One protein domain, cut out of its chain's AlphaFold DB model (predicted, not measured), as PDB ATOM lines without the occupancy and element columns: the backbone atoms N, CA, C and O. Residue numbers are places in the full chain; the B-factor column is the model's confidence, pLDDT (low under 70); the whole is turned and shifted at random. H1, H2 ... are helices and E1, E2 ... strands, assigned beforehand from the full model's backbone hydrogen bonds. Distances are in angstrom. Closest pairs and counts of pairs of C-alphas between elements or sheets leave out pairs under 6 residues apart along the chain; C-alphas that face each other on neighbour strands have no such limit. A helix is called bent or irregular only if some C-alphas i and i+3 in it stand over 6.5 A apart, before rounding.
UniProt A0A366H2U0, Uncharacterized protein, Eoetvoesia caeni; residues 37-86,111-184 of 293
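AT A GLANCE: This is residues 37 to 86 and 111 to 184 of the 293 residues of an uncharacterized protein of Eoetvoesia caeni (UniProt A0A366H2U0). A long sheet of four strongly bent strands, E1 to E4, curls round the short helix H2, while the long helix H1 packs over the edge strand E4 and runs slantwise to it. Residues 38 to 44, of which 40 to 44 belong to H1, and residues 57 to 62 stick out. The printed part has 124 residues with two named helices followed by four named strands; the sheet's order is E1, E2, E3, E4, antiparallel throughout, and the class is mixed. It is compact, with a radius of gyration of the C-alphas of 15.9 A and spans of 48 by 39 by 30 A.

IN THESE COORDINATES: H1, residues 40 to 58, begins at C-alpha 40 (4.213, -33.046, 61.733) and is 26.9 A long. H2 is residues 78 to 84. E1, residues 112 to 124, is 32.1 A long; E2, residues 134 to 148, 39.0 A; E3, residues 151 to 166, 39.6 A. E4, residues 169 to 181, is 32.1 A long and ends at C-alpha 181 (7.905, -11.437, 33.998).

HOW THE PARTS SIT: The strands form a meander, each the antiparallel neighbour of the one before. The pairs include N 121 and O 139, 2.8 A, between E1 and E2; N 140 and O 159, 2.8 A, between E2 and E3; N 162 and O 174, 2.8 A, between E3 and E4. The sheet is twisted; E4 bends by 83 degrees at residue 172. H2 is on the sheet, its closest C-alphas to E1 being those of Leu 81 and Phe 120, 7.4 A. H1 is over E4 at a height over the sheet of 8.5 A, and at 41 degrees to it on the local plane; the closest C-alphas, of Glu 52 and Leu 176, are 6.8 A apart. H1 and H2 are apart. In both helices every O i to N i+4 pair is within hydrogen-bond range.

THE WHOLE: The farthest C-alphas, of Asn 129 and Thr 150, are 49.4 A apart. Residues 87 to 110 are not printed, a gap of 16.9 A between C-alphas 86 and 111. The link from H1 to H2 is long. Residues 68 to 70 and 182 to 184 have pLDDT under 70.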
ATOM      1  N   VAL A  37      11.560 -29.588  59.558       92.12
ATOM      2  CA  VAL A  37      10.414 -29.012  60.272       92.12
ATOM      3  C   VAL A  37       9.958 -29.963  61.379       92.12
ATOM      4  O   VAL A  37       9.658 -31.121  61.129       92.12
ATOM      5  N   LYS A  38       9.903 -29.479  62.626       91.38
ATOM      6  CA  LYS A  38       9.515 -30.311  63.786       91.38
ATOM      7  C   LYS A  38       8.014 -30.598  63.874       91.38
ATOM      8  O   LYS A  38       7.618 -31.539  64.546       91.38
ATOM      9  N   ASN A  39       7.181 -29.737  63.295       94.38
ATOM     10  CA  ASN A  39       5.733 -29.893  63.334       94.38
ATOM     11  C   ASN A  39       5.295 -30.884  62.246       94.38
ATOM     12  O   ASN A  39       5.564 -30.645  61.073       94.38
ATOM     13  N   GLU A  40       4.611 -31.960  62.639       94.75
ATOM     14  CA  GLU A  40       4.213 -33.046  61.733       94.75
ATOM     15  C   GLU A  40       3.297 -32.568  60.603       94.75
ATOM     16  O   GLU A  40       3.548 -32.897  59.446       94.75
ATOM     17  N   THR A  41       2.299 -31.726  60.903       94.88
ATOM     18  CA  THR A  41       1.407 -31.153  59.884       94.88
ATOM     19  C   THR A  41       2.195 -30.361  58.845       94.88
ATOM     20  O   THR A  41       2.055 -30.595  57.649       94.88
ATOM     21  N   LEU A  42       3.066 -29.448  59.282       96.38
ATOM     22  CA  LEU A  42       3.892 -28.657  58.372       96.38
ATOM     23  C   LEU A  42       4.896 -29.515  57.598       96.38
ATOM     24  O   LEU A  42       5.170 -29.209  56.443       96.38
ATOM     25  N   SER A  43       5.423 -30.581  58.205       96.50
ATOM     26  CA  SER A  43       6.292 -31.534  57.514       96.50
ATOM     27  C   SER A  43       5.533 -32.275  56.412       96.50
ATOM     28  O   SER A  43       6.032 -32.375  55.299       96.50
ATOM     29  N   ALA A  44       4.309 -32.740  56.680       97.19
ATOM     30  CA  ALA A  44       3.475 -33.400  55.678       97.19
ATOM     31  C   ALA A  44       3.098 -32.449  54.527       97.19
ATOM     32  O   ALA A  44       3.184 -32.827  53.360       97.19
ATOM     33  N   LEU A  45       2.744 -31.198  54.842       98.06
ATOM     34  CA  LEU A  45       2.466 -30.170  53.833       98.06
ATOM     35  C   LEU A  45       3.714 -29.835  53.000       98.06
ATOM     36  O   LEU A  45       3.611 -29.626  51.793       98.06
ATOM     37  N   LEU A  46       4.902 -29.809  53.615       97.75
ATOM     38  CA  LEU A  46       6.156 -29.601  52.891       97.75
ATOM     39  C   LEU A  46       6.417 -30.721  51.885       97.75
ATOM     40  O   LEU A  46       6.771 -30.432  50.746       97.75
ATOM     41  N   GLU A  47       6.210 -31.977  52.284       97.00
ATOM     42  CA  GLU A  47       6.374 -33.127  51.392       97.00
ATOM     43  C   GLU A  47       5.385 -33.095  50.225       97.00
ATOM     44  O   GLU A  47       5.761 -33.383  49.093       97.00
ATOM     45  N   GLN A  48       4.139 -32.674  50.456       97.56
ATOM     46  CA  GLN A  48       3.156 -32.505  49.383       97.56
ATOM     47  C   GLN A  48       3.545 -31.384  48.411       97.56
ATOM     48  O   GLN A  48       3.501 -31.582  47.197       97.56
ATOM     49  N   ALA A  49       3.971 -30.226  48.927       97.44
ATOM     50  CA  ALA A  49       4.454 -29.127  48.094       97.44
ATOM     51  C   ALA A  49       5.712 -29.528  47.302       97.44
ATOM     52  O   ALA A  49       5.843 -29.181  46.128       97.44
ATOM     53  N   ASN A  50       6.619 -30.292  47.921       96.19
ATOM     54  CA  ASN A  50       7.798 -30.844  47.264       96.19
ATOM     55  C   ASN A  50       7.407 -31.851  46.176       96.19
ATOM     56  O   ASN A  50       7.888 -31.736  45.056       96.19
ATOM     57  N   ALA A  51       6.498 -32.785  46.458       95.69
ATOM     58  CA  ALA A  51       6.009 -33.740  45.468       95.69
ATOM     59  C   ALA A  51       5.403 -33.028  44.249       95.69
ATOM     60  O   ALA A  51       5.672 -33.415  43.114       95.69
ATOM     61  N   GLU A  52       4.644 -31.950  44.465       95.69
ATOM     62  CA  GLU A  52       4.105 -31.143  43.371       95.69
ATOM     63  C   GLU A  52       5.204 -30.441  42.565       95.69
ATOM     64  O   GLU A  52       5.216 -30.512  41.337       95.69
ATOM     65  N   TYR A  53       6.173 -29.828  43.250       95.19
ATOM     66  CA  TYR A  53       7.332 -29.217  42.603       95.19
ATOM     67  C   TYR A  53       8.119 -30.228  41.759       95.19
ATOM     68  O   TYR A  53       8.478 -29.928  40.623       95.19
ATOM     69  N   GLN A  54       8.368 -31.426  42.288       94.44
ATOM     70  CA  GLN A  54       9.100 -32.487  41.596       94.44
ATOM     71  C   GLN A  54       8.330 -32.987  40.369       94.44
ATOM     72  O   GLN A  54       8.927 -33.162  39.308       94.44
ATOM     73  N   ARG A  55       6.999 -33.133  40.470       93.38
ATOM     74  CA  ARG A  55       6.146 -33.440  39.309       93.38
ATOM     75  C   ARG A  55       6.292 -32.390  38.215       93.38
ATOM     76  O   ARG A  55       6.509 -32.756  37.065       93.38
ATOM     77  N   TYR A  56       6.226 -31.108  38.570       93.06
ATOM     78  CA  TYR A  56       6.456 -30.024  37.616       93.06
ATOM     79  C   TYR A  56       7.866 -30.065  37.022       93.06
ATOM     80  O   TYR A  56       8.016 -29.945  35.814       93.06
ATOM     81  N   ALA A  57       8.899 -30.264  37.839       90.62
ATOM     82  CA  ALA A  57      10.283 -30.242  37.380       90.62
ATOM     83  C   ALA A  57      10.596 -31.351  36.356       90.62
ATOM     84  O   ALA A  57      11.398 -31.129  35.453       90.62
ATOM     85  N   VAL A  58       9.941 -32.512  36.463       91.56
ATOM     86  CA  VAL A  58      10.060 -33.616  35.491       91.56
ATOM     87  C   VAL A  58       9.224 -33.372  34.224       91.56
ATOM     88  O   VAL A  58       9.594 -33.836  33.148       91.56
ATOM     89  N   HIS A  59       8.125 -32.623  34.334       90.50
ATOM     90  CA  HIS A  59       7.117 -32.421  33.286       90.50
ATOM     91  C   HIS A  59       6.947 -30.942  32.902       90.50
ATOM     92  O   HIS A  59       5.850 -30.484  32.605       90.50
ATOM     93  N   ALA A  60       8.013 -30.138  32.941       87.19
ATOM     94  CA  ALA A  60       7.878 -28.678  32.874       87.19
ATOM     95  C   ALA A  60       7.176 -28.181  31.591       87.19
ATOM     96  O   ALA A  60       6.448 -27.187  31.635       87.19
ATOM     97  N   ASP A  61       7.353 -28.896  30.474       85.31
ATOM     98  CA  ASP A  61       6.800 -28.547  29.160       85.31
ATOM     99  C   ASP A  61       5.315 -28.910  28.982       85.31
ATOM    100  O   ASP A  61       4.667 -28.430  28.044       85.31
ATOM    101  N   ASP A  62       4.762 -29.790  29.817       88.31
ATOM    102  CA  ASP A  62       3.399 -30.313  29.687       88.31
ATOM    103  C   ASP A  62       2.588 -30.321  30.988       88.31
ATOM    104  O   ASP A  62       1.385 -30.561  30.944       88.31
ATOM    105  N   TYR A  63       3.177 -29.944  32.120       88.12
ATOM    106  CA  TYR A  63       2.523 -29.947  33.428       88.12
ATOM    107  C   TYR A  63       1.226 -29.121  33.472       88.12
ATOM    108  O   TYR A  63       0.266 -29.494  34.149       88.12
ATOM    109  N   PHE A  64       1.178 -28.005  32.736       89.19
ATOM    110  CA  PHE A  64      -0.025 -27.174  32.603       89.19
ATOM    111  C   PHE A  64      -0.786 -27.391  31.291       89.19
ATOM    112  O   PHE A  64      -1.686 -26.613  30.978       89.19
ATOM    113  N   LYS A  65      -0.439 -28.407  30.495       85.12
ATOM    114  CA  LYS A  65      -1.268 -28.817  29.358       85.12
ATOM    115  C   LYS A  65      -2.393 -29.691  29.897       85.12
ATOM    116  O   LYS A  65      -2.155 -30.668  30.598       85.12
ATOM    117  N   PHE A  66      -3.624 -29.326  29.581       79.31
ATOM    118  CA  PHE A  66      -4.813 -30.056  30.000       79.31
ATOM    119  C   PHE A  66      -5.853 -30.006  28.885       79.31
ATOM    120  O   PHE A  66      -5.872 -29.070  28.084       79.31
ATOM    121  N   ASP A  67      -6.740 -30.995  28.871       76.06
ATOM    122  CA  ASP A  67      -7.939 -30.955  28.044       76.06
ATOM    123  C   ASP A  67      -9.018 -30.167  28.803       76.06
ATOM    124  O   ASP A  67      -9.522 -30.656  29.818       76.06
ATOM    125  N   PRO A  68      -9.367 -28.932  28.388       66.06
ATOM    126  CA  PRO A  68     -10.346 -28.123  29.106       66.06
ATOM    127  C   PRO A  68     -11.694 -28.842  29.164       66.06
ATOM    128  O   PRO A  68     -12.305 -29.123  28.126       66.06
ATOM    129  N   ALA A  69     -12.224 -29.060  30.371       64.62
ATOM    130  CA  ALA A  69     -13.635 -29.383  30.491       64.62
ATOM    131  C   ALA A  69     -14.451 -28.182  29.989       64.62
ATOM    132  O   ALA A  69     -14.199 -27.033  30.357       64.62
ATOM    133  N   LYS A  70     -15.442 -28.443  29.128       64.69
ATOM    134  CA  LYS A  70     -16.222 -27.384  28.460       64.69
ATOM    135  C   LYS A  70     -16.983 -26.479  29.442       64.69
ATOM    136  O   LYS A  70     -17.291 -25.348  29.087       64.69
ATOM    137  N   GLN A  71     -17.309 -26.976  30.640       80.81
ATOM    138  CA  GLN A  71     -18.029 -26.244  31.689       80.81
ATOM    139  C   GLN A  71     -17.876 -26.912  33.066       80.81
ATOM    140  O   GLN A  71     -17.610 -28.112  33.151       80.81
ATOM    141  N   TRP A  72     -18.105 -26.151  34.141       85.69
ATOM    142  CA  TRP A  72     -18.194 -26.693  35.499       85.69
ATOM    143  C   TRP A  72     -19.451 -27.573  35.665       85.69
ATOM    144  O   TRP A  72     -20.535 -27.161  35.251       85.69
ATOM    145  N   PRO A  73     -19.354 -28.750  36.311       86.69
ATOM    146  CA  PRO A  73     -20.505 -29.633  36.536       86.69
ATOM    147  C   PRO A  73     -21.475 -29.142  37.629       86.69
ATOM    148  O   PRO A  73     -22.562 -29.694  37.784       86.69
ATOM    149  N   CYS A  74     -21.113 -28.103  38.384       88.19
ATOM    150  CA  CYS A  74     -21.979 -27.418  39.343       88.19
ATOM    151  C   CYS A  74     -21.689 -25.918  39.373       88.19
ATOM    152  O   CYS A  74     -20.711 -25.439  38.800       88.19
ATOM    153  N   LYS A  75     -22.558 -25.160  40.050       88.62
ATOM    154  CA  LYS A  75     -22.400 -23.712  40.183       88.62
ATOM    155  C   LYS A  75     -21.195 -23.399  41.073       88.62
ATOM    156  O   LYS A  75     -21.203 -23.722  42.259       88.62
ATOM    157  N   VAL A  76     -20.205 -22.721  40.502       90.06
ATOM    158  CA  VAL A  76     -19.056 -22.147  41.211       90.06
ATOM    159  C   VAL A  76     -19.063 -20.649  40.947       90.06
ATOM    160  O   VAL A  76     -19.235 -20.236  39.803       90.06
ATOM    161  N   SER A  77     -18.966 -19.833  41.994       90.69
ATOM    162  CA  SER A  77     -18.880 -18.382  41.823       90.69
ATOM    163  C   SER A  77     -17.454 -17.959  41.485       90.69
ATOM    164  O   SER A  77     -16.490 -18.590  41.920       90.69
ATOM    165  N   ASP A  78     -17.319 -16.832  40.787       89.56
ATOM    166  CA  ASP A  78     -16.011 -16.226  40.526       89.56
ATOM    167  C   ASP A  78     -15.264 -15.910  41.827       89.56
ATOM    168  O   ASP A  78     -14.059 -16.103  41.906       89.56
ATOM    169  N   GLU A  79     -15.970 -15.489  42.883       89.06
ATOM    170  CA  GLU A  79     -15.376 -15.258  44.208       89.06
ATOM    171  C   GLU A  79     -14.737 -16.531  44.779       89.06
ATOM    172  O   GLU A  79     -13.613 -16.490  45.270       89.06
ATOM    173  N   GLN A  80     -15.415 -17.673  44.653       90.88
ATOM    174  CA  GLN A  80     -14.912 -18.956  45.134       90.88
ATOM    175  C   GLN A  80     -13.705 -19.430  44.314       90.88
ATOM    176  O   GLN A  80     -12.720 -19.895  44.883       90.88
ATOM    177  N   LEU A  81     -13.734 -19.247  42.989       92.06
ATOM    178  CA  LEU A  81     -12.572 -19.499  42.128       92.06
ATOM    179  C   LEU A  81     -11.399 -18.586  42.492       92.06
ATOM    180  O   LEU A  81     -10.244 -19.026  42.497       92.06
ATOM    181  N   ARG A  82     -11.685 -17.324  42.831       91.19
ATOM    182  CA  ARG A  82     -10.658 -16.368  43.235       91.19
ATOM    183  C   ARG A  82     -10.010 -16.722  44.562       91.19
ATOM    184  O   ARG A  82      -8.791 -16.607  44.677       91.19
ATOM    185  N   ASP A  83     -10.802 -17.182  45.521       89.06
ATOM    186  CA  ASP A  83     -10.322 -17.664  46.814       89.06
ATOM    187  C   ASP A  83      -9.416 -18.891  46.647       89.06
ATOM    188  O   ASP A  83      -8.254 -18.862  47.050       89.06
ATOM    189  N   TRP A  84      -9.881 -19.913  45.923       91.50
ATOM    190  CA  TRP A  84      -9.129 -21.155  45.703       91.50
ATOM    191  C   TRP A  84      -7.795 -20.972  44.976       91.50
ATOM    192  O   TRP A  84      -6.861 -21.736  45.196       91.50
ATOM    193  N   THR A  85      -7.699 -19.971  44.102       90.88
ATOM    194  CA  THR A  85      -6.489 -19.687  43.309       90.88
ATOM    195  C   THR A  85      -5.644 -18.549  43.878       90.88
ATOM    196  O   THR A  85      -4.610 -18.182  43.307       90.88
ATOM    197  N   GLY A  86      -6.088 -17.918  44.968       86.50
ATOM    198  CA  GLY A  86      -5.453 -16.723  45.517       86.50
ATOM    199  C   GLY A  86      -5.416 -15.539  44.539       86.50
ATOM    200  O   GLY A  86      -4.475 -14.745  44.584       86.50
ATOM    201  N   TYR A 111       2.565  -0.924  49.187       75.88
ATOM    202  CA  TYR A 111       2.706  -2.203  48.515       75.88
ATOM    203  C   TYR A 111       1.348  -2.784  48.146       75.88
ATOM    204  O   TYR A 111       0.410  -2.750  48.943       75.88
ATOM    205  N   GLY A 112       1.256  -3.423  46.989       81.88
ATOM    206  CA  GLY A 112       0.035  -4.115  46.615       81.88
ATOM    207  C   GLY A 112       0.190  -4.952  45.365       81.88
ATOM    208  O   GLY A 112       1.271  -5.074  44.784       81.88
ATOM    209  N   TYR A 113      -0.916  -5.581  44.998       83.62
ATOM    210  CA  TYR A 113      -1.035  -6.354  43.778       83.62
ATOM    211  C   TYR A 113      -2.486  -6.410  43.293       83.62
ATOM    212  O   TYR A 113      -3.425  -6.256  44.083       83.62
ATOM    213  N   SER A 114      -2.649  -6.638  41.996       89.88
ATOM    214  CA  SER A 114      -3.938  -6.823  41.328       89.88
ATOM    215  C   SER A 114      -3.816  -7.884  40.241       89.88
ATOM    216  O   SER A 114      -2.720  -8.097  39.699       89.88
ATOM    217  N   PHE A 115      -4.936  -8.508  39.897       89.44
ATOM    218  CA  PHE A 115      -5.012  -9.507  38.838       89.44
ATOM    219  C   PHE A 115      -5.914  -9.050  37.689       89.44
ATOM    220  O   PHE A 115      -6.905  -8.355  37.890       89.44
ATOM    221  N   ALA A 116      -5.557  -9.431  36.468       88.88
ATOM    222  CA  ALA A 116      -6.334  -9.167  35.262       88.88
ATOM    223  C   ALA A 116      -6.256 -10.363  34.307       88.88
ATOM    224  O   ALA A 116      -5.397 -11.228  34.467       88.88
ATOM    225  N   ASN A 117      -7.141 -10.391  33.302       88.69
ATOM    226  CA  ASN A 117      -7.179 -11.437  32.271       88.69
ATOM    227  C   ASN A 117      -7.150 -12.853  32.868       88.69
ATOM    228  O   ASN A 117      -6.409 -13.721  32.402       88.69
ATOM    229  N   THR A 118      -7.912 -13.035  33.950       87.88
ATOM    230  CA  THR A 118      -7.973 -14.285  34.698       87.88
ATOM    231  C   THR A 118      -8.880 -15.273  33.980       87.88
ATOM    232  O   THR A 118     -10.036 -14.960  33.699       87.88
ATOM    233  N   ALA A 119      -8.370 -16.470  33.724       90.00
ATOM    234  CA  ALA A 119      -9.131 -17.591  33.194       90.00
ATOM    235  C   ALA A 119      -9.005 -18.789  34.141       90.00
ATOM    236  O   ALA A 119      -7.924 -19.055  34.668       90.00
ATOM    237  N   PHE A 120     -10.113 -19.500  34.353       90.81
ATOM    238  CA  PHE A 120     -10.179 -20.703  35.181       90.81
ATOM    239  C   PHE A 120     -10.714 -21.858  34.347       90.81
ATOM    240  O   PHE A 120     -11.780 -21.754  33.738       90.81
ATOM    241  N   HIS A 121     -10.001 -22.973  34.368       90.00
ATOM    242  CA  HIS A 121     -10.306 -24.141  33.567       90.00
ATOM    243  C   HIS A 121     -10.434 -25.368  34.473       90.00
ATOM    244  O   HIS A 121      -9.427 -25.827  35.018       90.00
ATOM    245  N   PRO A 122     -11.647 -25.907  34.676       89.06
ATOM    246  CA  PRO A 122     -11.802 -27.144  35.425       89.06
ATOM    247  C   PRO A 122     -11.172 -28.311  34.654       89.06
ATOM    248  O   PRO A 122     -11.378 -28.448  33.448       89.06
ATOM    249  N   VAL A 123     -10.435 -29.158  35.369       84.81
ATOM    250  CA  VAL A 123      -9.894 -30.432  34.868       84.81
ATOM    251  C   VAL A 123     -10.707 -31.583  35.457       84.81
ATOM    252  O   VAL A 123     -11.258 -32.407  34.732       84.81
ATOM    253  N   VAL A 124     -10.863 -31.583  36.782       85.50
ATOM    254  CA  VAL A 124     -11.704 -32.526  37.526       85.50
ATOM    255  C   VAL A 124     -12.582 -31.725  38.474       85.50
ATOM    256  O   VAL A 124     -12.104 -30.835  39.167       85.50
ATOM    257  N   ALA A 125     -13.871 -32.035  38.543       85.38
ATOM    258  CA  ALA A 125     -14.751 -31.440  39.536       85.38
ATOM    259  C   ALA A 125     -15.837 -32.437  39.933       85.38
ATOM    260  O   ALA A 125     -16.504 -33.019  39.076       85.38
ATOM    261  N   ALA A 126     -16.018 -32.610  41.237       86.25
ATOM    262  CA  ALA A 126     -17.099 -33.390  41.812       86.25
ATOM    263  C   ALA A 126     -18.110 -32.460  42.494       86.25
ATOM    264  O   ALA A 126     -17.773 -31.371  42.973       86.25
ATOM    265  N   CYS A 127     -19.377 -32.873  42.477       88.75
ATOM    266  CA  CYS A 127     -20.477 -32.067  42.975       88.75
ATOM    267  C   CYS A 127     -21.443 -32.912  43.801       88.75
ATOM    268  O   CYS A 127     -21.804 -34.026  43.418       88.75
ATOM    269  N   LYS A 128     -21.937 -32.332  44.893       91.88
ATOM    270  CA  LYS A 128     -22.980 -32.895  45.748       91.88
ATOM    271  C   LYS A 128     -24.020 -31.816  46.020       91.88
ATOM    272  O   LYS A 128     -23.682 -30.690  46.378       91.88
ATOM    273  N   ASN A 129     -25.297 -32.134  45.810       89.06
ATOM    274  CA  ASN A 129     -26.409 -31.186  45.978       89.06
ATOM    275  C   ASN A 129     -26.232 -29.874  45.179       89.06
ATOM    276  O   ASN A 129     -26.543 -28.788  45.667       89.06
ATOM    277  N   GLY A 130     -25.682 -29.967  43.964       86.31
ATOM    278  CA  GLY A 130     -25.455 -28.810  43.090       86.31
ATOM    279  C   GLY A 130     -24.321 -27.874  43.525       86.31
ATOM    280  O   GLY A 130     -24.177 -26.802  42.938       86.31
ATOM    281  N   LYS A 131     -23.516 -28.265  44.522       89.31
ATOM    282  CA  LYS A 131     -22.334 -27.533  45.000       89.31
ATOM    283  C   LYS A 131     -21.065 -28.371  44.826       89.31
ATOM    284  O   LYS A 131     -21.173 -29.597  44.826       89.31
ATOM    285  N   PRO A 132     -19.883 -27.743  44.718       90.81
ATOM    286  CA  PRO A 132     -18.622 -28.475  44.669       90.81
ATOM    287  C   PRO A 132     -18.363 -29.253  45.964       90.81
ATOM    288  O   PRO A 132     -18.521 -28.701  47.055       90.81
ATOM    289  N   ASP A 133     -17.987 -30.524  45.832       93.44
ATOM    290  CA  ASP A 133     -17.751 -31.450  46.944       93.44
ATOM    291  C   ASP A 133     -16.849 -32.603  46.477       93.44
ATOM    292  O   ASP A 133     -17.045 -33.138  45.388       93.44
ATOM    293  N   GLY A 134     -15.864 -32.988  47.285       93.31
ATOM    294  CA  GLY A 134     -14.834 -33.962  46.935       93.31
ATOM    295  C   GLY A 134     -13.590 -33.329  46.306       93.31
ATOM    296  O   GLY A 134     -13.238 -32.183  46.587       93.31
ATOM    297  N   ASN A 135     -12.883 -34.108  45.486       94.50
ATOM    298  CA  ASN A 135     -11.641 -33.664  44.856       94.50
ATOM    299  C   ASN A 135     -11.935 -32.805  43.621       94.50
ATOM    300  O   ASN A 135     -12.742 -33.180  42.767       94.50
ATOM    301  N   ILE A 136     -11.256 -31.667  43.527       93.94
ATOM    302  CA  ILE A 136     -11.349 -30.730  42.410       93.94
ATOM    303  C   ILE A 136      -9.938 -30.437  41.924       93.94
ATOM    304  O   ILE A 136      -9.038 -30.218  42.725       93.94
ATOM    305  N   GLU A 137      -9.761 -30.398  40.614       93.94
ATOM    306  CA  GLU A 137      -8.539 -29.974  39.953       93.94
ATOM    307  C   GLU A 137      -8.892 -28.900  38.926       93.94
ATOM    308  O   GLU A 137      -9.815 -29.076  38.123       93.94
ATOM    309  N   LEU A 138      -8.171 -27.784  38.948       93.12
ATOM    310  CA  LEU A 138      -8.346 -26.703  37.985       93.12
ATOM    311  C   LEU A 138      -6.998 -26.093  37.603       93.12
ATOM    312  O   LEU A 138      -6.082 -26.002  38.421       93.12
ATOM    313  N   VAL A 139      -6.907 -25.627  36.364       93.81
ATOM    314  CA  VAL A 139      -5.787 -24.831  35.863       93.81
ATOM    315  C   VAL A 139      -6.260 -23.397  35.682       93.81
ATOM    316  O   VAL A 139      -7.411 -23.148  35.321       93.81
ATOM    317  N   TYR A 140      -5.395 -22.437  35.969       92.50
ATOM    318  CA  TYR A 140      -5.705 -21.027  35.833       92.50
ATOM    319  C   TYR A 140      -4.570 -20.267  35.172       92.50
ATOM    320  O   TYR A 140      -3.395 -20.611  35.297       92.50
ATOM    321  N   GLU A 141      -4.945 -19.181  34.516       92.25
ATOM    322  CA  GLU A 141      -4.016 -18.208  33.965       92.25
ATOM    323  C   GLU A 141      -4.430 -16.811  34.395       92.25
ATOM    324  O   GLU A 141      -5.619 -16.528  34.537       92.25
ATOM    325  N   ARG A 142      -3.456 -15.930  34.622       90.81
ATOM    326  CA  ARG A 142      -3.711 -14.548  35.042       90.81
ATOM    327  C   ARG A 142      -2.530 -13.640  34.760       90.81
ATOM    328  O   ARG A 142      -1.379 -14.068  34.805       90.81
ATOM    329  N   ASP A 143      -2.816 -12.359  34.603       90.00
ATOM    330  CA  ASP A 143      -1.809 -11.308  34.668       90.00
ATOM    331  C   ASP A 143      -1.783 -10.747  36.082       90.00
ATOM    332  O   ASP A 143      -2.814 -10.346  36.618       90.00
ATOM    333  N   ARG A 144      -0.605 -10.695  36.695       88.81
ATOM    334  CA  ARG A 144      -0.396 -10.081  38.003       88.81
ATOM    335  C   ARG A 144       0.366  -8.781  37.828       88.81
ATOM    336  O   ARG A 144       1.468  -8.779  37.285       88.81
ATOM    337  N   LYS A 145      -0.163  -7.695  38.384       87.75
ATOM    338  CA  LYS A 145       0.594  -6.463  38.633       87.75
ATOM    339  C   LYS A 145       0.927  -6.394  40.114       87.75
ATOM    340  O   LYS A 145       0.077  -6.697  40.945       87.75
ATOM    341  N   ALA A 146       2.151  -6.015  40.449       84.75
ATOM    342  CA  ALA A 146       2.594  -5.806  41.822       84.75
ATOM    343  C   ALA A 146       3.344  -4.475  41.929       84.75
ATOM    344  O   ALA A 146       4.068  -4.091  41.009       84.75
ATOM    345  N   TRP A 147       3.173  -3.768  43.044       80.06
ATOM    346  CA  TRP A 147       3.787  -2.462  43.281       80.06
ATOM    347  C   TRP A 147       4.293  -2.310  44.719       80.06
ATOM    348  O   TRP A 147       3.892  -3.050  45.618       80.06
ATOM    349  N   GLY A 148       5.210  -1.362  44.899       75.00
ATOM    350  CA  GLY A 148       5.883  -0.955  46.132       75.00
ATOM    351  C   GLY A 148       6.486   0.453  45.961       75.00
ATOM    352  O   GLY A 148       6.627   0.902  44.819       75.00
ATOM    353  N   PRO A 149       6.952   1.134  47.027       73.94
ATOM    354  CA  PRO A 149       7.568   2.469  46.939       73.94
ATOM    355  C   PRO A 149       8.650   2.583  45.858       73.94
ATOM    356  O   PRO A 149       8.743   3.564  45.120       73.94
ATOM    357  N   THR A 150       9.473   1.543  45.732       75.56
ATOM    358  CA  THR A 150      10.595   1.490  44.791       75.56
ATOM    359  C   THR A 150      10.405   0.444  43.697       75.56
ATOM    360  O   THR A 150      11.253   0.339  42.814       75.56
ATOM    361  N   TYR A 151       9.258  -0.235  43.635       72.25
ATOM    362  CA  TYR A 151       9.050  -1.392  42.764       72.25
ATOM    363  C   TYR A 151       7.722  -1.324  42.007       72.25
ATOM    364  O   TYR A 151       6.690  -0.978  42.567       72.25
ATOM    365  N   GLN A 152       7.749  -1.698  40.733       82.12
ATOM    366  CA  GLN A 152       6.556  -2.035  39.971       82.12
ATOM    367  C   GLN A 152       6.926  -3.183  39.037       82.12
ATOM    368  O   GLN A 152       7.986  -3.146  38.411       82.12
ATOM    369  N   GLY A 153       6.082  -4.203  38.976       81.44
ATOM    370  CA  GLY A 153       6.295  -5.368  38.133       81.44
ATOM    371  C   GLY A 153       4.984  -5.914  37.599       81.44
ATOM    372  O   GLY A 153       3.922  -5.739  38.204       81.44
ATOM    373  N   ALA A 154       5.077  -6.581  36.458       86.44
ATOM    374  CA  ALA A 154       3.990  -7.328  35.858       86.44
ATOM    375  C   ALA A 154       4.495  -8.730  35.509       86.44
ATOM    376  O   ALA A 154       5.628  -8.879  35.058       86.44
ATOM    377  N   SER A 155       3.673  -9.751  35.722       88.31
ATOM    378  CA  SER A 155       3.968 -11.125  35.311       88.31
ATOM    379  C   SER A 155       2.726 -11.817  34.771       88.31
ATOM    380  O   SER A 155       1.621 -11.578  35.259       88.31
ATOM    381  N   ARG A 156       2.916 -12.695  33.783       90.12
ATOM    382  CA  ARG A 156       1.919 -13.701  33.406       90.12
ATOM    383  C   ARG A 156       2.132 -14.905  34.312       90.12
ATOM    384  O   ARG A 156       3.268 -15.346  34.499       90.12
ATOM    385  N   GLN A 157       1.058 -15.404  34.903       91.06
ATOM    386  CA  GLN A 157       1.088 -16.567  35.774       91.06
ATOM    387  C   GLN A 157       0.194 -17.660  35.215       91.06
ATOM    388  O   GLN A 157      -0.921 -17.380  34.775       91.06
ATOM    389  N   GLN A 158       0.685 -18.888  35.295       92.56
ATOM    390  CA  GLN A 158      -0.083 -20.099  35.057       92.56
ATOM    391  C   GLN A 158       0.044 -20.975  36.294       92.56
ATOM    392  O   GLN A 158       1.136 -21.091  36.861       92.56
ATOM    393  N   GLY A 159      -1.061 -21.550  36.745       94.31
ATOM    394  CA  GLY A 159      -1.054 -22.407  37.916       94.31
ATOM    395  C   GLY A 159      -2.070 -23.527  37.837       94.31
ATOM    396  O   GLY A 159      -3.019 -23.479  37.060       94.31
ATOM    397  N   LYS A 160      -1.845 -24.543  38.657       95.75
ATOM    398  CA  LYS A 160      -2.690 -25.714  38.819       95.75
ATOM    399  C   LYS A 160      -2.998 -25.859  40.299       95.75
ATOM    400  O   LYS A 160      -2.077 -25.872  41.115       95.75
ATOM    401  N   VAL A 161      -4.280 -25.977  40.626       96.44
ATOM    402  CA  VAL A 161      -4.746 -26.191  41.994       96.44
ATOM    403  C   VAL A 161      -5.492 -27.510  42.077       96.44
ATOM    404  O   VAL A 161      -6.421 -27.751  41.304       96.44
ATOM    405  N   THR A 162      -5.123 -28.319  43.062       96.75
ATOM    406  CA  THR A 162      -5.862 -29.500  43.499       96.75
ATOM    407  C   THR A 162      -6.437 -29.231  44.884       96.75
ATOM    408  O   THR A 162      -5.722 -28.843  45.805       96.75
ATOM    409  N   LEU A 163      -7.739 -29.430  45.040       96.00
ATOM    410  CA  LEU A 163      -8.497 -29.120  46.244       96.00
ATOM    411  C   LEU A 163      -9.226 -30.367  46.728       96.00
ATOM    412  O   LEU A 163      -9.762 -31.129  45.925       96.00
ATOM    413  N   HIS A 164      -9.344 -30.505  48.043       96.44
ATOM    414  CA  HIS A 164     -10.385 -31.319  48.655       96.44
ATOM    415  C   HIS A 164     -11.430 -30.397  49.283       96.44
ATOM    416  O   HIS A 164     -11.124 -29.630  50.200       96.44
ATOM    417  N   VAL A 165     -12.660 -30.456  48.777       94.00
ATOM    418  CA  VAL A 165     -13.766 -29.582  49.170       94.00
ATOM    419  C   VAL A 165     -14.816 -30.380  49.928       94.00
ATOM    420  O   VAL A 165     -15.217 -31.454  49.494       94.00
ATOM    421  N   VAL A 166     -15.297 -29.833  51.040       90.38
ATOM    422  CA  VAL A 166     -16.425 -30.388  51.799       90.38
ATOM    423  C   VAL A 166     -17.430 -29.270  52.027       90.38
ATOM    424  O   VAL A 166     -17.059 -28.194  52.509       90.38
ATOM    425  N   ASP A 167     -18.686 -29.498  51.639       85.44
ATOM    426  CA  ASP A 167     -19.774 -28.515  51.752       85.44
ATOM    427  C   ASP A 167     -19.437 -27.154  51.098       85.44
ATOM    428  O   ASP A 167     -19.780 -26.081  51.605       85.44
ATOM    429  N   GLY A 168     -18.737 -27.186  49.958       83.62
ATOM    430  CA  GLY A 168     -18.312 -25.992  49.221       83.62
ATOM    431  C   GLY A 168     -17.108 -25.244  49.811       83.62
ATOM    432  O   GLY A 168     -16.733 -24.207  49.271       83.62
ATOM    433  N   LYS A 169     -16.480 -25.744  50.886       86.81
ATOM    434  CA  LYS A 169     -15.276 -25.148  51.492       86.81
ATOM    435  C   LYS A 169     -14.043 -26.015  51.268       86.81
ATOM    436  O   LYS A 169     -14.072 -27.209  51.562       86.81
ATOM    437  N   ALA A 170     -12.953 -25.405  50.808       91.81
ATOM    438  CA  ALA A 170     -11.668 -26.084  50.683       91.81
ATOM    439  C   ALA A 170     -11.128 -26.457  52.075       91.81
ATOM    440  O   ALA A 170     -10.951 -25.597  52.936       91.81
ATOM    441  N   GLN A 171     -10.904 -27.751  52.295       94.94
ATOM    442  CA  GLN A 171     -10.282 -28.294  53.507       94.94
ATOM    443  C   GLN A 171      -8.780 -28.511  53.315       94.94
ATOM    444  O   GLN A 171      -8.001 -28.468  54.267       94.94
ATOM    445  N   HIS A 172      -8.376 -28.774  52.078       96.50
ATOM    446  CA  HIS A 172      -6.997 -29.011  51.707       96.50
ATOM    447  C   HIS A 172      -6.760 -28.487  50.295       96.50
ATOM    448  O   HIS A 172      -7.608 -28.690  49.424       96.50
ATOM    449  N   THR A 173      -5.623 -27.834  50.089       97.31
ATOM    450  CA  THR A 173      -5.260 -27.197  48.825       97.31
ATOM    451  C   THR A 173      -3.811 -27.512  48.510       97.31
ATOM    452  O   THR A 173      -2.956 -27.370  49.378       97.31
ATOM    453  N   ILE A 174      -3.528 -27.885  47.270       97.81
ATOM    454  CA  ILE A 174      -2.184 -27.958  46.704       97.81
ATOM    455  C   ILE A 174      -2.188 -27.053  45.468       97.81
ATOM    456  O   ILE A 174      -2.985 -27.275  44.564       97.81
ATOM    457  N   ASP A 175      -1.348 -26.021  45.442       97.31
ATOM    458  CA  ASP A 175      -1.196 -25.073  44.322       97.31
ATOM    459  C   ASP A 175       0.248 -25.122  43.833       97.31
ATOM    460  O   ASP A 175       1.178 -24.970  44.627       97.31
ATOM    461  N   LEU A 176       0.437 -25.286  42.527       97.19
ATOM    462  CA  LEU A 176       1.704 -25.006  41.872       97.19
ATOM    463  C   LEU A 176       1.483 -23.972  40.787       97.19
ATOM    464  O   LEU A 176       0.651 -24.145  39.898       97.19
ATOM    465  N   ARG A 177       2.283 -22.911  40.824       95.44
ATOM    466  CA  ARG A 177       2.232 -21.836  39.843       95.44
ATOM    467  C   ARG A 177       3.605 -21.394  39.396       95.44
ATOM    468  O   ARG A 177       4.556 -21.333  40.178       95.44
ATOM    469  N   THR A 178       3.665 -20.996  38.140       93.00
ATOM    470  CA  THR A 178       4.806 -20.316  37.547       93.00
ATOM    471  C   THR A 178       4.450 -18.861  37.293       93.00
ATOM    472  O   THR A 178       3.288 -18.505  37.088       93.00
ATOM    473  N   ALA A 179       5.452 -17.995  37.345       89.50
ATOM    474  CA  ALA A 179       5.322 -16.616  36.918       89.50
ATOM    475  C   ALA A 179       6.494 -16.266  36.015       89.50
ATOM    476  O   ALA A 179       7.650 -16.458  36.394       89.50
ATOM    477  N   VAL A 180       6.175 -15.730  34.845       86.19
ATOM    478  CA  VAL A 180       7.145 -15.163  33.913       86.19
ATOM    479  C   VAL A 180       6.916 -13.663  33.906       86.19
ATOM    480  O   VAL A 180       5.775 -13.210  33.768       86.19
ATOM    481  N   ASP A 181       7.983 -12.891  34.098       80.75
ATOM    482  CA  ASP A 181       7.905 -11.437  33.998       80.75
ATOM    483  C   ASP A 181       7.330 -11.075  32.623       80.75
ATOM    484  O   ASP A 181       7.819 -11.525  31.584       80.75
ATOM    485  N   ALA A 182       6.252 -10.291  32.619       67.12
ATOM    486  CA  ALA A 182       5.689  -9.808  31.375       67.12
ATOM    487  C   ALA A 182       6.736  -8.882  30.744       67.12
ATOM    488  O   ALA A 182       7.311  -8.055  31.467       67.12
ATOM    489  N   PRO A 183       7.007  -8.992  29.430       56.78
ATOM    490  CA  PRO A 183       7.868  -8.027  28.769       56.78
ATOM    491  C   PRO A 183       7.319  -6.640  29.089       56.78
ATOM    492  O   PRO A 183       6.109  -6.418  28.988       56.78
ATOM    493  N   ALA A 184       8.188  -5.741  29.558       53.56
ATOM    494  CA  ALA A 184       7.781  -4.384  29.874       53.56
ATOM    495  C   ALA A 184       7.053  -3.832  28.646       53.56
ATOM    496  O   ALA A 184       7.657  -3.685  27.583       53.56
TER     497      ALA A 184